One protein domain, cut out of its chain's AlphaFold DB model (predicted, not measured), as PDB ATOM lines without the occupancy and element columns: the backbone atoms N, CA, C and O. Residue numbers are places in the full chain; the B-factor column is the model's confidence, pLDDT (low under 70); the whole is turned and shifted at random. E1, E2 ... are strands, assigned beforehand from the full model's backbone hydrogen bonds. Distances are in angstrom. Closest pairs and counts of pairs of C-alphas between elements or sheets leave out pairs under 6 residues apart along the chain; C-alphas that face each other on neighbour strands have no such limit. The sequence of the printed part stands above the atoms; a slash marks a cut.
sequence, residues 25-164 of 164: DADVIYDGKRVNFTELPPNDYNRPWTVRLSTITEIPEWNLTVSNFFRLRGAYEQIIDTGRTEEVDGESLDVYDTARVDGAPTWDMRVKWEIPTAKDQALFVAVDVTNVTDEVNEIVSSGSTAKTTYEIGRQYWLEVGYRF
ATOM      1  N   ASP A  25     120.079 178.802 135.065       54.59
ATOM      2  CA  ASP A  25     119.040 179.621 135.722       54.59
ATOM      3  C   ASP A  25     118.544 179.013 137.054       54.59
ATOM      4  O   ASP A  25     117.404 179.217 137.466       54.59
ATOM      5  N   ALA A  26     119.400 178.220 137.712       65.50
ATOM      6  CA  ALA A  26     119.078 177.570 138.975       65.50
ATOM      7  C   ALA A  26     118.968 178.614 140.095       65.50
ATOM      8  O   ALA A  26     119.842 179.468 140.274       65.50
ATOM      9  N   ASP A  27     117.876 178.537 140.852       76.88
ATOM     10  CA  ASP A  27     117.724 179.323 142.067       76.88
ATOM     11  C   ASP A  27     118.617 178.747 143.167       76.88
ATOM     12  O   ASP A  27     118.746 177.536 143.331       76.88
ATOM     13  N   VAL A  28     119.224 179.633 143.943       79.00
ATOM     14  CA  VAL A  28     120.075 179.295 145.082       79.00
ATOM     15  C   VAL A  28     119.618 180.074 146.303       79.00
ATOM     16  O   VAL A  28     118.924 181.091 146.194       79.00
ATOM     17  N   ILE A  29     119.996 179.612 147.490       79.69
ATOM     18  CA  ILE A  29     119.779 180.385 148.711       79.69
ATOM     19  C   ILE A  29     121.039 181.181 149.012       79.69
ATOM     20  O   ILE A  29     122.097 180.605 149.232       79.69
ATOM     21  N   TYR A  30     120.912 182.502 149.074       77.62
ATOM     22  CA  TYR A  30     121.973 183.411 149.495       77.62
ATOM     23  C   TYR A  30     121.468 184.304 150.626       77.62
ATOM     24  O   TYR A  30     120.406 184.919 150.499       77.62
ATOM     25  N   ASP A  31     122.197 184.353 151.746       73.94
ATOM     26  CA  ASP A  31     121.818 185.139 152.938       73.94
ATOM     27  C   ASP A  31     120.353 184.880 153.382       73.94
ATOM     28  O   ASP A  31     119.575 185.785 153.699       73.94
ATOM     29  N   GLY A  32     119.928 183.609 153.315       73.12
ATOM     30  CA  GLY A  32     118.582 183.158 153.687       73.12
ATOM     31  C   GLY A  32     117.457 183.539 152.713       73.12
ATOM     32  O   GLY A  32     116.283 183.437 153.073       73.12
ATOM     33  N   LYS A  33     117.775 183.995 151.494       80.88
ATOM     34  CA  LYS A  33     116.793 184.342 150.455       80.88
ATOM     35  C   LYS A  33     117.029 183.537 149.183       80.88
ATOM     36  O   LYS A  33     118.170 183.361 148.771       80.88
ATOM     37  N   ARG A  34     115.937 183.113 148.539       80.50
ATOM     38  CA  ARG A  34     115.959 182.531 147.191       80.50
ATOM     39  C   ARG A  34     116.317 183.630 146.190       80.50
ATOM     40  O   ARG A  34     115.585 184.615 146.083       80.50
ATOM     41  N   VAL A  35     117.448 183.472 145.517       81.62
ATOM     42  CA  VAL A  35     117.952 184.370 144.474       81.62
ATOM     43  C   VAL A  35     118.369 183.541 143.269       81.62
ATOM     44  O   VAL A  35     118.740 182.378 143.418       81.62
ATOM     45  N   ASN A  36     118.341 184.130 142.080       80.00
ATOM     46  CA  ASN A  36     118.873 183.445 140.912       80.00
ATOM     47  C   ASN A  36     120.405 183.386 141.002       80.00
ATOM     48  O   ASN A  36     121.034 184.365 141.411       80.00
ATOM     49  N   PHE A  37     121.026 182.282 140.583       71.94
ATOM     50  CA  PHE A  37     122.488 182.160 140.589       71.94
ATOM     51  C   PHE A  37     123.189 183.320 139.855       71.94
ATOM     52  O   PHE A  37     124.234 183.801 140.287       71.94
ATOM     53  N   THR A  38     122.583 183.838 138.783       71.06
ATOM     54  CA  THR A  38     123.115 184.966 137.998       71.06
ATOM     55  C   THR A  38     123.018 186.313 138.727       71.06
ATOM     56  O   THR A  38     123.700 187.268 138.360       71.06
ATOM     57  N   GLU A  39     122.166 186.411 139.750       73.50
ATOM     58  CA  GLU A  39     121.999 187.599 140.593       73.50
ATOM     59  C   GLU A  39     122.949 187.614 141.794       73.50
ATOM     60  O   GLU A  39     123.018 188.624 142.504       73.50
ATOM     61  N   LEU A  40     123.702 186.529 142.022       69.88
ATOM     62  CA  LEU A  40     124.771 186.540 143.010       69.88
ATOM     63  C   LEU A  40     125.752 187.677 142.681       69.88
ATOM     64  O   LEU A  40     126.113 187.868 141.512       69.88
ATOM     65  N   PRO A  41     126.209 188.439 143.694       66.81
ATOM     66  CA  PRO A  41     127.272 189.404 143.484       66.81
ATOM     67  C   PRO A  41     128.445 188.694 142.797       66.81
ATOM     68  O   PRO A  41     128.814 187.594 143.217       66.81
ATOM     69  N   PRO A  42     129.043 189.275 141.744       61.19
ATOM     70  CA  PRO A  42     130.178 188.645 141.090       61.19
ATOM     71  C   PRO A  42     131.258 188.355 142.136       61.19
ATOM     72  O   PRO A  42     131.594 189.225 142.938       61.19
ATOM     73  N   ASN A  43     131.828 187.146 142.103       54.94
ATOM     74  CA  ASN A  43     132.884 186.706 143.031       54.94
ATOM     75  C   ASN A  43     134.115 187.652 143.029       54.94
ATOM     76  O   ASN A  43     134.951 187.623 143.926       54.94
ATOM     77  N   ASP A  44     134.198 188.529 142.024       51.41
ATOM     78  CA  ASP A  44     135.195 189.582 141.853       51.41
ATOM     79  C   ASP A  44     134.928 190.887 142.615       51.41
ATOM     80  O   ASP A  44     135.769 191.786 142.571       51.41
ATOM     81  N   TYR A  45     133.803 191.028 143.323       49.22
ATOM     82  CA  TYR A  45     133.446 192.299 143.962       49.22
ATOM     83  C   TYR A  45     134.384 192.699 145.117       49.22
ATOM     84  O   TYR A  45     134.463 193.873 145.463       49.22
ATOM     85  N   ASN A  46     135.158 191.758 145.668       56.78
ATOM     86  CA  ASN A  46     136.092 192.010 146.765       56.78
ATOM     87  C   ASN A  46     137.475 191.406 146.473       56.78
ATOM     88  O   ASN A  46     137.969 190.526 147.170       56.78
ATOM     89  N   ARG A  47     138.155 191.886 145.426       62.03
ATOM     90  CA  ARG A  47     139.553 191.497 145.180       62.03
ATOM     91  C   ARG A  47     140.482 192.106 146.234       62.03
ATOM     92  O   ARG A  47     140.530 193.334 146.359       62.03
ATOM     93  N   PRO A  48     141.278 191.301 146.958       69.81
ATOM     94  CA  PRO A  48     142.161 191.835 147.981       69.81
ATOM     95  C   PRO A  48     143.273 192.676 147.350       69.81
ATOM     96  O   PRO A  48     144.011 192.220 146.471       69.81
ATOM     97  N   TRP A  49     143.443 193.905 147.831       80.06
ATOM     98  CA  TRP A  49     144.602 194.722 147.478       80.06
ATOM     99  C   TRP A  49     145.887 194.064 147.994       80.06
ATOM    100  O   TRP A  49     145.885 193.384 149.019       80.06
ATOM    101  N   THR A  50     147.004 194.262 147.292       82.44
ATOM    102  CA  THR A  50     148.310 193.756 147.736       82.44
ATOM    103  C   THR A  50     149.343 194.874 147.749       82.44
ATOM    104  O   THR A  50     149.531 195.575 146.756       82.44
ATOM    105  N   VAL A  51     150.047 195.014 148.871       86.62
ATOM    106  CA  VAL A  51     151.208 195.898 149.023       86.62
ATOM    107  C   VAL A  51     152.468 195.051 149.077       86.62
ATOM    108  O   VAL A  51     152.514 194.044 149.785       86.62
ATOM    109  N   ARG A  52     153.504 195.455 148.337       90.06
ATOM    110  CA  ARG A  52     154.819 194.805 148.350       90.06
ATOM    111  C   ARG A  52     155.911 195.829 148.603       90.06
ATOM    112  O   ARG A  52     156.012 196.826 147.890       90.06
ATOM    113  N   LEU A  53     156.755 195.557 149.590       91.69
ATOM    114  CA  LEU A  53     157.902 196.384 149.933       91.69
ATOM    115  C   LEU A  53     159.165 195.530 149.969       91.69
ATOM    116  O   LEU A  53     159.298 194.633 150.795       91.69
ATOM    117  N   SER A  54     160.126 195.877 149.119       93.12
ATOM    118  CA  SER A  54     161.442 195.236 149.096       93.12
ATOM    119  C   SER A  54     162.523 196.229 149.501       93.12
ATOM    120  O   SER A  54     162.645 197.296 148.886       93.12
ATOM    121  N   THR A  55     163.332 195.866 150.493       93.44
ATOM    122  CA  THR A  55     164.467 196.665 150.971       93.44
ATOM    123  C   THR A  55     165.744 195.853 150.857       93.44
ATOM    124  O   THR A  55     165.798 194.732 151.347       93.44
ATOM    125  N   ILE A  56     166.771 196.422 150.233       95.19
ATOM    126  CA  ILE A  56     168.091 195.802 150.099       95.19
ATOM    127  C   ILE A  56     169.086 196.731 150.778       95.19
ATOM    128  O   ILE A  56     169.137 197.920 150.468       95.19
ATOM    129  N   THR A  57     169.834 196.191 151.731       95.69
ATOM    130  CA  THR A  57     170.897 196.895 152.446       95.69
ATOM    131  C   THR A  57     172.213 196.220 152.124       95.69
ATOM    132  O   THR A  57     172.396 195.038 152.409       95.69
ATOM    133  N   GLU A  58     173.134 196.971 151.540       95.00
ATOM    134  CA  GLU A  58     174.498 196.523 151.292       95.00
ATOM    135  C   GLU A  58     175.409 197.117 152.364       95.00
ATOM    136  O   GLU A  58     175.358 198.315 152.643       95.00
ATOM    137  N   ILE A  59     176.236 196.270 152.973       94.19
ATOM    138  CA  ILE A  59     177.254 196.643 153.954       94.19
ATOM    139  C   ILE A  59     178.608 196.252 153.350       94.19
ATOM    140  O   ILE A  59     179.087 195.136 153.576       94.19
ATOM    141  N   PRO A  60     179.230 197.147 152.555       90.75
ATOM    142  CA  PRO A  60     180.448 196.826 151.814       90.75
ATOM    143  C   PRO A  60     181.625 196.474 152.723       90.75
ATOM    144  O   PRO A  60     182.410 195.598 152.389       90.75
ATOM    145  N   GLU A  61     181.724 197.101 153.901       90.62
ATOM    146  CA  GLU A  61     182.799 196.835 154.869       90.62
ATOM    147  C   GLU A  61     182.841 195.368 155.316       90.62
ATOM    148  O   GLU A  61     183.903 194.858 155.668       90.62
ATOM    149  N   TRP A  62     181.693 194.686 155.291       90.44
ATOM    150  CA  TRP A  62     181.554 193.284 155.689       90.44
ATOM    151  C   TRP A  62     181.220 192.361 154.515       90.44
ATOM    152  O   TRP A  62     181.000 191.173 154.740       90.44
ATOM    153  N   ASN A  63     181.187 192.879 153.281       91.69
ATOM    154  CA  ASN A  63     180.726 192.165 152.082       91.69
ATOM    155  C   ASN A  63     179.361 191.479 152.282       91.69
ATOM    156  O   ASN A  63     179.134 190.352 151.832       91.69
ATOM    157  N   LEU A  64     178.470 192.136 153.025       93.44
ATOM    158  CA  LEU A  64     177.179 191.588 153.415       93.44
ATOM    159  C   LEU A  64     176.060 192.293 152.651       93.44
ATOM    160  O   LEU A  64     176.040 193.517 152.544       93.44
ATOM    161  N   THR A  65     175.085 191.526 152.186       95.75
ATOM    162  CA  THR A  65     173.842 192.033 151.612       95.75
ATOM    163  C   THR A  65     172.675 191.452 152.389       95.75
ATOM    164  O   THR A  65     172.531 190.235 152.493       95.75
ATOM    165  N   VAL A  66     171.827 192.320 152.926       94.69
ATOM    166  CA  VAL A  66     170.609 191.941 153.641       94.69
ATOM    167  C   VAL A  66     169.411 192.437 152.848       94.69
ATOM    168  O   VAL A  66     169.209 193.640 152.687       94.69
ATOM    169  N   SER A  67     168.600 191.504 152.373       95.19
ATOM    170  CA  SER A  67     167.393 191.761 151.600       95.19
ATOM    171  C   SER A  67     166.167 191.372 152.415       95.19
ATOM    172  O   SER A  67     166.105 190.286 152.980       95.19
ATOM    173  N   ASN A  68     165.180 192.257 152.458       92.50
ATOM    174  CA  ASN A  68     163.897 192.044 153.112       92.50
ATOM    175  C   ASN A  68     162.780 192.206 152.087       92.50
ATOM    176  O   ASN A  68     162.765 193.191 151.345       92.50
ATOM    177  N   PHE A  69     161.836 191.275 152.094       92.56
ATOM    178  CA  PHE A  69     160.669 191.258 151.227       92.56
ATOM    179  C   PHE A  69     159.421 191.167 152.095       92.56
ATOM    180  O   PHE A  69     159.150 190.144 152.714       92.56
ATOM    181  N   PHE A  70     158.667 192.256 152.149       90.00
ATOM    182  CA  PHE A  70     157.396 192.326 152.852       90.00
ATOM    183  C   PHE A  70     156.263 192.313 151.838       90.00
ATOM    184  O   PHE A  70     156.293 193.042 150.840       90.00
ATOM    185  N   ARG A  71     155.235 191.520 152.111       87.00
ATOM    186  CA  ARG A  71     153.990 191.504 151.352       87.00
ATOM    187  C   ARG A  71     152.830 191.580 152.332       87.00
ATOM    188  O   ARG A  71     152.849 190.926 153.360       87.00
ATOM    189  N   LEU A  72     151.823 192.373 152.006       84.50
ATOM    190  CA  LEU A  72     150.580 192.444 152.761       84.50
ATOM    191  C   LEU A  72     149.423 192.327 151.784       84.50
ATOM    192  O   LEU A  72     149.275 193.176 150.903       84.50
ATOM    193  N   ARG A  73     148.624 191.275 151.937       83.50
ATOM    194  CA  ARG A  73     147.346 191.122 151.246       83.50
ATOM    195  C   ARG A  73     146.232 191.614 152.167       83.50
ATOM    196  O   ARG A  73     146.169 191.202 153.321       83.50
ATOM    197  N   GLY A  74     145.385 192.510 151.672       80.31
ATOM    198  CA  GLY A  74     144.225 193.003 152.410       80.31
ATOM    199  C   GLY A  74     143.188 191.909 152.661       80.31
ATOM    200  O   GLY A  74     143.092 190.961 151.885       80.31
ATOM    201  N   ALA A  75     142.407 192.069 153.732       80.88
ATOM    202  CA  ALA A  75     141.225 191.244 153.971       80.88
ATOM    203  C   ALA A  75     140.191 191.463 152.861       80.88
ATOM    204  O   ALA A  75     140.101 192.562 152.301       80.88
ATOM    205  N   TYR A  76     139.414 190.431 152.566       75.06
ATOM    206  CA  TYR A  76     138.370 190.475 151.553       75.06
ATOM    207  C   TYR A  76     137.219 189.535 151.901       75.06
ATOM    208  O   TYR A  76     137.350 188.680 152.771       75.06
ATOM    209  N   GLU A  77     136.079 189.705 151.244       76.94
ATOM    210  CA  GLU A  77     134.942 188.794 151.388       76.94
ATOM    211  C   GLU A  77     134.773 188.003 150.096       76.94
ATOM    212  O   GLU A  77     134.985 188.536 149.007       76.94
ATOM    213  N   GLN A  78     134.404 186.735 150.218       72.62
ATOM    214  CA  GLN A  78     134.185 185.836 149.098       72.62
ATOM    215  C   GLN A  78     132.884 185.070 149.310       72.62
ATOM    216  O   GLN A  78     132.576 184.663 150.432       72.62
ATOM    217  N   ILE A  79     132.140 184.840 148.231       74.62
ATOM    218  CA  ILE A  79     130.977 183.958 148.276       74.62
ATOM    219  C   ILE A  79     131.481 182.513 148.283       74.62
ATOM    220  O   ILE A  79     132.303 182.119 147.449       74.62
ATOM    221  N   ILE A  80     130.997 181.726 149.239       72.50
ATOM    222  CA  ILE A  80     131.317 180.311 149.374       72.50
ATOM    223  C   ILE A  80     130.045 179.475 149.291       72.50
ATOM    224  O   ILE A  80     129.016 179.818 149.871       72.50
ATOM    225  N   ASP A  81     130.140 178.350 148.593       72.25
ATOM    226  CA  ASP A  81     129.175 177.269 148.742       72.25
ATOM    227  C   ASP A  81     129.402 176.610 150.110       72.25
ATOM    228  O   ASP A  81     130.506 176.148 150.430       72.25
ATOM    229  N   THR A  82     128.355 176.600 150.934       71.19
ATOM    230  CA  THR A  82     128.398 176.025 152.282       71.19
ATOM    231  C   THR A  82     128.348 174.493 152.276       71.19
ATOM    232  O   THR A  82     128.548 173.870 153.326       71.19
ATOM    233  N   GLY A  83     128.073 173.873 151.123       69.12
ATOM    234  CA  GLY A  83     127.838 172.441 150.961       69.12
ATOM    235  C   GLY A  83     126.555 171.958 151.641       69.12
ATOM    236  O   GLY A  83     126.398 170.757 151.873       69.12
ATOM    237  N   ARG A  84     125.677 172.890 152.032       74.00
ATOM    238  CA  ARG A  84     124.349 172.617 152.582       74.00
ATOM    239  C   ARG A  84     123.317 172.844 151.494       74.00
ATOM    240  O   ARG A  84     123.458 173.748 150.678       74.00
ATOM    241  N   THR A  85     122.245 172.077 151.577       78.56
ATOM    242  CA  THR A  85     121.108 172.193 150.676       78.56
ATOM    243  C   THR A  85     119.852 172.332 151.525       78.56
ATOM    244  O   THR A  85     119.692 171.617 152.519       78.56
ATOM    245  N   GLU A  86     118.983 173.271 151.175       78.75
ATOM    246  CA  GLU A  86     117.699 173.486 151.841       78.75
ATOM    247  C   GLU A  86     116.550 173.149 150.896       78.75
ATOM    248  O   GLU A  86     116.583 173.460 149.707       78.75
ATOM    249  N   GLU A  87     115.526 172.491 151.439       77.31
ATOM    250  CA  GLU A  87     114.330 172.135 150.683       77.31
ATOM    251  C   GLU A  87     113.321 173.288 150.767       77.31
ATOM    252  O   GLU A  87     112.758 173.563 151.831       77.31
ATOM    253  N   VAL A  88     113.098 173.977 149.649       75.75
ATOM    254  CA  VAL A  88     112.157 175.097 149.531       75.75
ATOM    255  C   VAL A  88     111.186 174.786 148.401       75.75
ATOM    256  O   VAL A  88     111.595 174.523 147.278       75.75
ATOM    257  N   ASP A  89     109.887 174.782 148.704       74.00
ATOM    258  CA  ASP A  89     108.811 174.506 147.738       74.00
ATOM    259  C   ASP A  89     108.941 173.163 146.977       74.00
ATOM    260  O   ASP A  89     108.406 172.999 145.882       74.00
ATOM    261  N   GLY A  90     109.598 172.166 147.586       72.44
ATOM    262  CA  GLY A  90     109.826 170.836 146.999       72.44
ATOM    263  C   GLY A  90     111.059 170.747 146.094       72.44
ATOM    264  O   GLY A  90     111.274 169.714 145.457       72.44
ATOM    265  N   GLU A  91     111.866 171.807 146.044       75.44
ATOM    266  CA  GLU A  91     113.146 171.872 145.342       75.44
ATOM    267  C   GLU A  91     114.294 171.908 146.356       75.44
ATOM    268  O   GLU A  91     114.213 172.579 147.384       75.44
ATOM    269  N   SER A  92     115.365 171.170 146.072       77.88
ATOM    270  CA  SER A  92     116.577 171.144 146.889       77.88
ATOM    271  C   SER A  92     117.538 172.202 146.348       77.88
ATOM    272  O   SER A  92     118.086 172.007 145.266       77.88
ATOM    273  N   LEU A  93     117.709 173.314 147.067       78.31
ATOM    274  CA  LEU A  93     118.517 174.460 146.635       78.31
ATOM    275  C   LEU A  93     119.808 174.566 147.451       78.31
ATOM    276  O   LEU A  93     119.775 174.472 148.681       78.31
ATOM    277  N   ASP A  94     120.936 174.785 146.779       78.06
ATOM    278  CA  ASP A  94     122.232 174.948 147.439       78.06
ATOM    279  C   ASP A  94     122.329 176.296 148.162       78.06
ATOM    280  O   ASP A  94     121.824 177.326 147.700       78.06
ATOM    281  N   VAL A  95     122.971 176.276 149.331       78.44
ATOM    282  CA  VAL A  95     123.106 177.437 150.210       78.44
ATOM    283  C   VAL A  95     124.494 178.050 150.059       78.44
ATOM    284  O   VAL A  95     125.508 177.450 150.427       78.44
ATOM    285  N   TYR A  96     124.513 179.293 149.598       76.69
ATOM    286  CA  TYR A  96     125.683 180.147 149.468       76.69
ATOM    287  C   TYR A  96     125.720 181.192 150.592       76.69
ATOM    288  O   TYR A  96     124.695 181.761 150.973       76.69
ATOM    289  N   ASP A  97     126.914 181.474 151.110       76.81
ATOM    290  CA  ASP A  97     127.132 182.465 152.173       76.81
ATOM    291  C   ASP A  97     128.369 183.328 151.881       76.81
ATOM    292  O   ASP A  97     129.198 182.997 151.032       76.81
ATOM    293  N   THR A  98     128.501 184.451 152.584       77.06
ATOM    294  CA  THR A  98     129.672 185.325 152.506       77.06
ATOM    295  C   THR A  98     130.678 184.946 153.585       77.06
ATOM    296  O   THR A  98     130.439 185.132 154.777       77.06
ATOM    297  N   ALA A  99     131.848 184.464 153.173       73.81
ATOM    298  CA  ALA A  99     132.975 184.252 154.068       73.81
ATOM    299  C   ALA A  99     133.938 185.435 154.010       73.81
ATOM    300  O   ALA A  99     134.344 185.885 152.937       73.81
ATOM    301  N   ARG A 100     134.360 185.912 155.180       74.88
ATOM    302  CA  ARG A 100     135.449 186.878 155.294       74.88
ATOM    303  C   ARG A 100     136.780 186.136 155.353       74.88
ATOM    304  O   ARG A 100     136.972 185.285 156.215       74.88
ATOM    305  N   VAL A 101     137.695 186.506 154.468       73.06
ATOM    306  CA  VAL A 101     139.093 186.081 154.486       73.06
ATOM    307  C   VAL A 101     139.919 187.214 155.077       73.06
ATOM    308  O   VAL A 101     139.891 188.349 154.588       73.06
ATOM    309  N   ASP A 102     140.636 186.923 156.156       74.81
ATOM    310  CA  ASP A 102     141.468 187.917 156.822       74.81
ATOM    311  C   ASP A 102     142.708 188.288 155.996       74.81
ATOM    312  O   ASP A 102     143.102 187.618 155.040       74.81
ATOM    313  N   GLY A 103     143.297 189.437 156.332       76.50
ATOM    314  CA  GLY A 103     144.503 189.913 155.665       76.50
ATOM    315  C   GLY A 103     145.700 189.026 155.993       76.50
ATOM    316  O   GLY A 103     145.838 188.569 157.121       76.50
ATOM    317  N   ALA A 104     146.578 188.841 155.012       79.12
ATOM    318  CA  ALA A 104     147.714 187.928 155.086       79.12
ATOM    319  C   ALA A 104     149.036 188.693 154.890       79.12
ATOM    320  O   ALA A 104     149.430 188.966 153.743       79.12
ATOM    321  N   PRO A 105     149.712 189.123 155.972       83.44
ATOM    322  CA  PRO A 105     151.070 189.640 155.902       83.44
ATOM    323  C   PRO A 105     152.088 188.497 155.803       83.44
ATOM    324  O   PRO A 105     152.020 187.498 156.510       83.44
ATOM    325  N   THR A 106     153.094 188.667 154.949       85.38
ATOM    326  CA  THR A 106     154.247 187.771 154.869       85.38
ATOM    327  C   THR A 106     155.541 188.572 154.857       85.38
ATOM    328  O   THR A 106     155.633 189.664 154.282       85.38
ATOM    329  N   TRP A 107     156.563 188.019 155.505       88.62
ATOM    330  CA  TRP A 107     157.903 188.588 155.529       88.62
ATOM    331  C   TRP A 107     158.937 187.514 155.229       88.62
ATOM    332  O   TRP A 107     159.061 186.547 155.976       88.62
ATOM    333  N   ASP A 108     159.711 187.737 154.172       90.50
ATOM    334  CA  ASP A 108     160.853 186.913 153.807       90.50
ATOM    335  C   ASP A 108     162.146 187.731 153.916       90.50
ATOM    336  O   ASP A 108     162.194 188.924 153.585       90.50
ATOM    337  N   MET A 109     163.218 187.093 154.375       92.75
ATOM    338  CA  MET A 109     164.530 187.711 154.539       92.75
ATOM    339  C   MET A 109     165.603 186.858 153.871       92.75
ATOM    340  O   MET A 109     165.634 185.645 154.041       92.75
ATOM    341  N   ARG A 110     166.533 187.509 153.175       94.44
ATOM    342  CA  ARG A 110     167.741 186.887 152.638       94.44
ATOM    343  C   ARG A 110     168.976 187.619 153.123       94.44
ATOM    344  O   ARG A 110     169.088 188.829 152.946       94.44
ATOM    345  N   VAL A 111     169.932 186.887 153.677       94.62
ATOM    346  CA  VAL A 111     171.248 187.403 154.056       94.62
ATOM    347  C   VAL A 111     172.290 186.715 153.197       94.62
ATOM    348  O   VAL A 111     172.425 185.499 153.251       94.62
ATOM    349  N   LYS A 112     173.040 187.483 152.414       94.62
ATOM    350  CA  LYS A 112     174.142 186.996 151.589       94.62
ATOM    351  C   LYS A 112     175.450 187.574 152.100       94.62
ATOM    352  O   LYS A 112     175.550 188.776 152.316       94.62
ATOM    353  N   TRP A 113     176.454 186.726 152.250       93.69
ATOM    354  CA  TRP A 113     177.807 187.107 152.610       93.69
ATOM    355  C   TRP A 113     178.780 186.634 151.537       93.69
ATOM    356  O   TRP A 113     178.799 185.453 151.186       93.69
ATOM    357  N   GLU A 114     179.581 187.555 151.012       91.69
ATOM    358  CA  GLU A 114     180.636 187.249 150.053       91.69
ATOM    359  C   GLU A 114     182.011 187.350 150.720       91.69
ATOM    360  O   GLU A 114     182.373 188.350 151.330       91.69
ATOM    361  N   ILE A 115     182.809 186.297 150.605       89.69
ATOM    362  CA  ILE A 115     184.149 186.215 151.175       89.69
ATOM    363  C   ILE A 115     185.134 186.173 150.003       89.69
ATOM    364  O   ILE A 115     185.268 185.129 149.355       89.69
ATOM    365  N   PRO A 116     185.818 187.290 149.693       84.44
ATOM    366  CA  PRO A 116     186.809 187.315 148.626       84.44
ATOM    367  C   PRO A 116     188.009 186.442 149.014       84.44
ATOM    368  O   PRO A 116     188.670 186.691 150.021       84.44
ATOM    369  N   THR A 117     188.292 185.410 148.219       81.06
ATOM    370  CA  THR A 117     189.411 184.475 148.436       81.06
ATOM    371  C   THR A 117     190.634 184.829 147.593       81.06
ATOM    372  O   THR A 117     191.763 184.698 148.063       81.06
ATOM    373  N   ALA A 118     190.438 185.295 146.358       80.75
ATOM    374  CA  ALA A 118     191.497 185.764 145.460       80.75
ATOM    375  C   ALA A 118     190.966 186.886 144.548       80.75
ATOM    376  O   ALA A 118     189.794 187.236 144.638       80.75
ATOM    377  N   LYS A 119     191.809 187.456 143.668       75.69
ATOM    378  CA  LYS A 119     191.443 188.620 142.825       75.69
ATOM    379  C   LYS A 119     190.105 188.463 142.093       75.69
ATOM    380  O   LYS A 119     189.325 189.407 142.098       75.69
ATOM    381  N   ASP A 120     189.847 187.277 141.549       82.69
ATOM    382  CA  ASP A 120     188.628 186.975 140.791       82.69
ATOM    383  C   ASP A 120     187.796 185.848 141.436       82.69
ATOM    384  O   ASP A 120     186.795 185.411 140.878       82.69
ATOM    385  N   GLN A 121     188.178 185.387 142.638       86.81
ATOM    386  CA  GLN A 121     187.540 184.249 143.304       86.81
ATOM    387  C   GLN A 121     186.866 184.670 144.604       86.81
ATOM    388  O   GLN A 121     187.444 185.409 145.406       86.81
ATOM    389  N   ALA A 122     185.660 184.158 144.838       86.62
ATOM    390  CA  ALA A 122     184.921 184.417 146.065       86.62
ATOM    391  C   ALA A 122     184.110 183.194 146.492       86.62
ATOM    392  O   ALA A 122     183.424 182.568 145.679       86.62
ATOM    393  N   LEU A 123     184.153 182.896 147.786       90.19
ATOM    394  CA  LEU A 123     183.174 182.039 148.440       90.19
ATOM    395  C   LEU A 123     181.949 182.894 148.770       90.19
ATOM    396  O   LEU A 123     182.097 184.017 149.240       90.19
ATOM    397  N   PHE A 124     180.746 182.380 148.561       92.06
ATOM    398  CA  PHE A 124     179.535 183.041 149.024       92.06
ATOM    399  C   PHE A 124     178.692 182.090 149.863       92.06
ATOM    400  O   PHE A 124     178.643 180.882 149.624       92.06
ATOM    401  N   VAL A 125     178.026 182.671 150.853       92.81
ATOM    402  CA  VAL A 125     177.055 182.001 151.711       92.81
ATOM    403  C   VAL A 125     175.788 182.839 151.690       92.81
ATOM    404  O   VAL A 125     175.853 184.046 151.908       92.81
ATOM    405  N   ALA A 126     174.642 182.226 151.429       93.00
ATOM    406  CA  ALA A 126     173.350 182.877 151.551       93.00
ATOM    407  C   ALA A 126     172.437 182.077 152.476       93.00
ATOM    408  O   ALA A 126     172.408 180.849 152.438       93.00
ATOM    409  N   VAL A 127     171.705 182.795 153.316       93.62
ATOM    410  CA  VAL A 127     170.659 182.255 154.174       93.62
ATOM    411  C   VAL A 127     169.359 182.924 153.781       93.62
ATOM    412  O   VAL A 127     169.259 184.151 153.827       93.62
ATOM    413  N   ASP A 128     168.370 182.120 153.422       91.44
ATOM    414  CA  ASP A 128     167.022 182.572 153.110       91.44
ATOM    415  C   ASP A 128     166.071 182.074 154.203       91.44
ATOM    416  O   ASP A 128     166.075 180.896 154.565       91.44
ATOM    417  N   VAL A 129     165.271 182.983 154.750       87.44
ATOM    418  CA  VAL A 129     164.251 182.714 155.765       87.44
ATOM    419  C   VAL A 129     162.913 183.155 155.204       87.44
ATOM    420  O   VAL A 129     162.693 184.350 155.003       87.44
ATOM    421  N   THR A 130     162.025 182.201 154.957       84.81
ATOM    422  CA  THR A 130     160.654 182.476 154.516       84.81
ATOM    423  C   THR A 130     159.689 182.445 155.692       84.81
ATOM    424  O   THR A 130     159.884 181.682 156.643       84.81
ATOM    425  N   ASN A 131     158.647 183.277 155.621       75.94
ATOM    426  CA  ASN A 131     157.629 183.432 156.664       75.94
ATOM    427  C   ASN A 131     158.236 183.707 158.059       75.94
ATOM    428  O   ASN A 131     158.062 182.960 159.023       75.94
ATOM    429  N   VAL A 132     158.994 184.802 158.176       69.00
ATOM    430  CA  VAL A 132     159.660 185.216 159.422       69.00
ATOM    431  C   VAL A 132     158.652 185.518 160.544       69.00
ATOM    432  O   VAL A 132     158.985 185.391 161.726       69.00
ATOM    433  N   THR A 133     157.421 185.896 160.217       66.06
ATOM    434  CA  THR A 133     156.354 186.124 161.200       66.06
ATOM    435  C   THR A 133     155.689 184.833 161.684       66.06
ATOM    436  O   THR A 133     155.040 184.875 162.722       66.06
ATOM    437  N   ASP A 134     155.938 183.691 161.023       60.16
ATOM    438  CA  ASP A 134     155.267 182.398 161.265       60.16
ATOM    439  C   ASP A 134     153.742 182.523 161.234       60.16
ATOM    440  O   ASP A 134     153.021 181.919 162.025       60.16
ATOM    441  N   GLU A 135     153.258 183.372 160.332       60.38
ATOM    442  CA  GLU A 135     151.834 183.610 160.192       60.38
ATOM    443  C   GLU A 135     151.230 182.481 159.370       60.38
ATOM    444  O   GLU A 135     151.762 182.096 158.324       60.38
ATOM    445  N   VAL A 136     150.146 181.914 159.885       57.88
ATOM    446  CA  VAL A 136     149.411 180.849 159.221       57.88
ATOM    447  C   VAL A 136     148.162 181.482 158.636       57.88
ATOM    448  O   VAL A 136     147.206 181.752 159.357       57.88
ATOM    449  N   ASN A 137     148.185 181.748 157.334       55.19
ATOM    450  CA  ASN A 137     147.033 182.327 156.660       55.19
ATOM    451  C   ASN A 137     145.988 181.237 156.414       55.19
ATOM    452  O   ASN A 137     146.299 180.167 155.882       55.19
ATOM    453  N   GLU A 138     144.748 181.505 156.810       52.59
ATOM    454  CA  GLU A 138     143.632 180.608 156.542       52.59
ATOM    455  C   GLU A 138     143.209 180.739 155.077       52.59
ATOM    456  O   GLU A 138     142.755 181.790 154.626       52.59
ATOM    457  N   ILE A 139     143.348 179.652 154.320       52.34
ATOM    458  CA  ILE A 139     142.749 179.547 152.991       52.34
ATOM    459  C   ILE A 139     141.339 178.990 153.180       52.34
ATOM    460  O   ILE A 139     141.168 177.817 153.532       52.34
ATOM    461  N   VAL A 140     140.326 179.827 152.952       50.47
ATOM    462  CA  VAL A 140     138.930 179.378 152.915       50.47
ATOM    463  C   VAL A 140     138.730 178.577 151.628       50.47
ATOM    464  O   VAL A 140     138.808 179.118 150.529       50.47
ATOM    465  N   SER A 141     138.519 177.268 151.768       43.88
ATOM    466  CA  SER A 141     138.235 176.363 150.647       43.88
ATOM    467  C   SER A 141     136.722 176.146 150.544       43.88
ATOM    468  O   SER A 141     136.111 175.749 151.536       43.88
ATOM    469  N   SER A 142     136.123 176.377 149.372       43.19
ATOM    470  CA  SER A 142     134.698 176.109 149.107       43.19
ATOM    471  C   SER A 142     134.419 174.602 148.965       43.19
ATOM    472  O   SER A 142     135.231 173.882 148.378       43.19
ATOM    473  N   GLY A 143     133.274 174.128 149.476       42.38
ATOM    474  CA  GLY A 143     132.793 172.742 149.349       42.38
ATOM    475  C   GLY A 143     132.433 172.062 150.681       42.38
ATOM    476  O   GLY A 143     132.869 172.476 151.754       42.38
ATOM    477  N   SER A 144     131.673 170.959 150.614       38.47
ATOM    478  CA  SER A 144     131.094 170.185 151.742       38.47
ATOM    479  C   SER A 144     132.085 169.636 152.782       38.47
ATOM    480  O   SER A 144     131.701 169.034 153.785       38.47
ATOM    481  N   THR A 145     133.380 169.858 152.585       39.47
ATOM    482  CA  THR A 145     134.409 169.702 153.609       39.47
ATOM    483  C   THR A 145     135.256 170.965 153.599       39.47
ATOM    484  O   THR A 145     136.254 171.023 152.884       39.47
ATOM    485  N   ALA A 146     134.863 171.971 154.385       41.53
ATOM    486  CA  ALA A 146     135.691 173.139 154.664       41.53
ATOM    487  C   ALA A 146     137.053 172.660 155.201       41.53
ATOM    488  O   ALA A 146     137.205 172.319 156.375       41.53
ATOM    489  N   LYS A 147     138.040 172.539 154.311       38.41
ATOM    490  CA  LYS A 147     139.417 172.229 154.674       38.41
ATOM    491  C   LYS A 147     140.121 173.551 154.897       38.41
ATOM    492  O   LYS A 147     140.524 174.209 153.941       38.41
ATOM    493  N   THR A 148     140.301 173.913 156.159       44.75
ATOM    494  CA  THR A 148     141.318 174.891 156.540       44.75
ATOM    495  C   THR A 148     142.668 174.312 156.123       44.75
ATOM    496  O   THR A 148     143.183 173.383 156.750       44.75
ATOM    497  N   THR A 149     143.203 174.789 155.001       45.53
ATOM    498  CA  THR A 149     144.553 174.432 154.566       45.53
ATOM    499  C   THR A 149     145.493 175.453 155.177       45.53
ATOM    500  O   THR A 149     145.403 176.638 154.875       45.53
ATOM    501  N   TYR A 150     146.360 174.991 156.073       52.84
ATOM    502  CA  TYR A 150     147.373 175.827 156.698       52.84
ATOM    503  C   TYR A 150     148.562 175.987 155.746       52.84
ATOM    504  O   TYR A 150     149.086 174.993 155.234       52.84
ATOM    505  N   GLU A 151     148.992 177.226 155.504       54.69
ATOM    506  CA  GLU A 151     150.250 177.486 154.802       54.69
ATOM    507  C   GLU A 151     151.438 176.902 155.590       54.69
ATOM    508  O   GLU A 151     151.424 176.824 156.822       54.69
ATOM    509  N   ILE A 152     152.471 176.442 154.875       57.50
ATOM    510  CA  ILE A 152     153.684 175.899 155.499       57.50
ATOM    511  C   ILE A 152     154.338 177.025 156.313       57.50
ATOM    512  O   ILE A 152     154.568 178.112 155.784       57.50
ATOM    513  N   GLY A 153     154.633 176.762 157.591       65.44
ATOM    514  CA  GLY A 153     155.275 177.723 158.492       65.44
ATOM    515  C   GLY A 153     156.700 178.103 158.073       65.44
ATOM    516  O   GLY A 153     157.145 177.851 156.950       65.44
ATOM    517  N   ARG A 154     157.450 178.702 158.996       80.44
ATOM    518  CA  ARG A 154     158.804 179.215 158.731       80.44
ATOM    519  C   ARG A 154     159.767 178.172 158.146       80.44
ATOM    520  O   ARG A 154     159.972 177.108 158.733       80.44
ATOM    521  N   GLN A 155     160.448 178.519 157.051       81.38
ATOM    522  CA  GLN A 155     161.493 177.676 156.454       81.38
ATOM    523  C   GLN A 155     162.838 178.398 156.399       81.38
ATOM    524  O   GLN A 155     162.906 179.625 156.333       81.38
ATOM    525  N   TYR A 156     163.911 177.608 156.406       87.00
ATOM    526  CA  TYR A 156     165.286 178.085 156.330       87.00
ATOM    527  C   TYR A 156     166.014 177.365 155.204       87.00
ATOM    528  O   TYR A 156     166.019 176.134 155.152       87.00
ATOM    529  N   TRP A 157     166.680 178.131 154.354       90.69
ATOM    530  CA  TRP A 157     167.531 177.618 153.292       90.69
ATOM    531  C   TRP A 157     168.944 178.153 153.472       90.69
ATOM    532  O   TRP A 157     169.141 179.325 153.787       90.69
ATOM    533  N   LEU A 158     169.925 177.276 153.281       93.12
ATOM    534  CA  LEU A 158     171.341 177.614 153.302       93.12
ATOM    535  C   LEU A 158     171.936 177.271 151.940       93.12
ATOM    536  O   LEU A 158     171.942 176.111 151.530       93.12
ATOM    537  N   GLU A 159     172.465 178.279 151.268       92.69
ATOM    538  CA  GLU A 159     173.169 178.160 150.001       92.69
ATOM    539  C   GLU A 159     174.643 178.492 150.230       92.69
ATOM    540  O   GLU A 159     174.984 179.513 150.825       92.69
ATOM    541  N   VAL A 160     175.535 177.622 149.764       92.50
ATOM    542  CA  VAL A 160     176.981 177.844 149.805       92.50
ATOM    543  C   VAL A 160     177.526 177.566 148.417       92.50
ATOM    544  O   VAL A 160     177.248 176.514 147.843       92.50
ATOM    545  N   GLY A 161     178.320 178.484 147.881       90.81
ATOM    546  CA  GLY A 161     178.918 178.305 146.566       90.81
ATOM    547  C   GLY A 161     180.241 179.031 146.412       90.81
ATOM    548  O   GLY A 161     180.614 179.887 147.210       90.81
ATOM    549  N   TYR A 162     180.972 178.653 145.370       90.31
ATOM    550  CA  TYR A 162     182.281 179.201 145.050       90.31
ATOM    551  C   TYR A 162     182.286 179.707 143.613       90.31
ATOM    552  O   TYR A 162     181.910 178.972 142.698       90.31
ATOM    553  N   ARG A 163     182.724 180.948 143.413       87.44
ATOM    554  CA  ARG A 163     182.934 181.543 142.090       87.44
ATOM    555  C   ARG A 163     184.430 181.649 141.813       87.44
ATOM    556  O   ARG A 163     185.184 182.045 142.704       87.44
ATOM    557  N   PHE A 164     184.821 181.297 140.591       84.00
ATOM    558  CA  PHE A 164     186.194 181.295 140.086       84.00
ATOM    559  C   PHE A 164     186.403 182.305 138.959       84.00
ATOM    560  O   PHE A 164     185.401 182.646 138.287       84.00
TER     561      PHE A 164
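This is residues 25 to 164 of the 164 residues of the protein "TonB_dep_Rec domain-containing protein" of Pseudomonas putida (UniProt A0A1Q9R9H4). Picture a long rod made of two strongly twisted sheets set end to end, with E3, E4, E7, E8 and E9 in the larger sheet and E1, E2, E5 and E6 in the smaller one. Two strand paths join them, E4 running on into E5 and E6 into E7, while the long loop of residues 131 to 154 folds back from the larger sheet toward the smaller one. The printed part has 140 residues, with no named helix and nine strands, E1 to E9 in chain order; its class is all strand. The larger sheet has the order E3, E4, E7, E8, E9, all antiparallel; the smaller has E2, E1, E6, E5, mixed. The whole is extended, with a radius of gyration of the C-alphas of 24.3 A and spans of 83 by 24 by 24 A.

Start in the larger sheet with E7, residues 104 to 118, and E4, residues 64 to 73, antiparallel at 166 degrees, where N 67 and O 110 are 2.8 A apart. Edge strand E3, residues 50 to 59, forms a hairpin with E4, with N 53 and O 70 at 2.8 A. On the other side of E7 comes E8, residues 121 to 130, with N 111 and O 127 at 2.8 A, and then edge strand E9, residues 155 to 163, with N 126 and O 159 at 2.8 A. E7, E8 and E9 form a meander, each strand the antiparallel neighbour of the one before. In the smaller sheet, look for the hairpin of E5, residues 76 to 88, and E6, residues 91 to 101, with N 78 and O 99 at 2.8 A. E5 bends by 68 degrees at residue 85. E1, residues 27 to 30, is parallel to E6 at 37 degrees, with N 96 and O 29 at 2.8 A. E2, residues 33 to 36, is antiparallel to E1, with N 28 and O 35 at 2.8 A.

Find C-alpha 27 at (117.724, 179.323, 142.067), where E1 begins. E7, the longest strand, runs 44.9 A from C-alpha 104 at (147.714, 187.928, 155.086); E5 and E6 measure 30.5 A and 31.0 A. E9 ends at C-alpha 163, (182.934, 181.543, 142.090).

The farthest C-alphas, those of Asp 89 and Lys 119, are 84.0 A apart. The printed part has no cut. The links E2 to E3 and E8 to E9 are long; in the latter, residues 138 to 139 pair antiparallel with 149 to 150. Look for low confidence, pLDDT under 70, at residues 25 to 26, 40 to 48, 83 and 132 to 153.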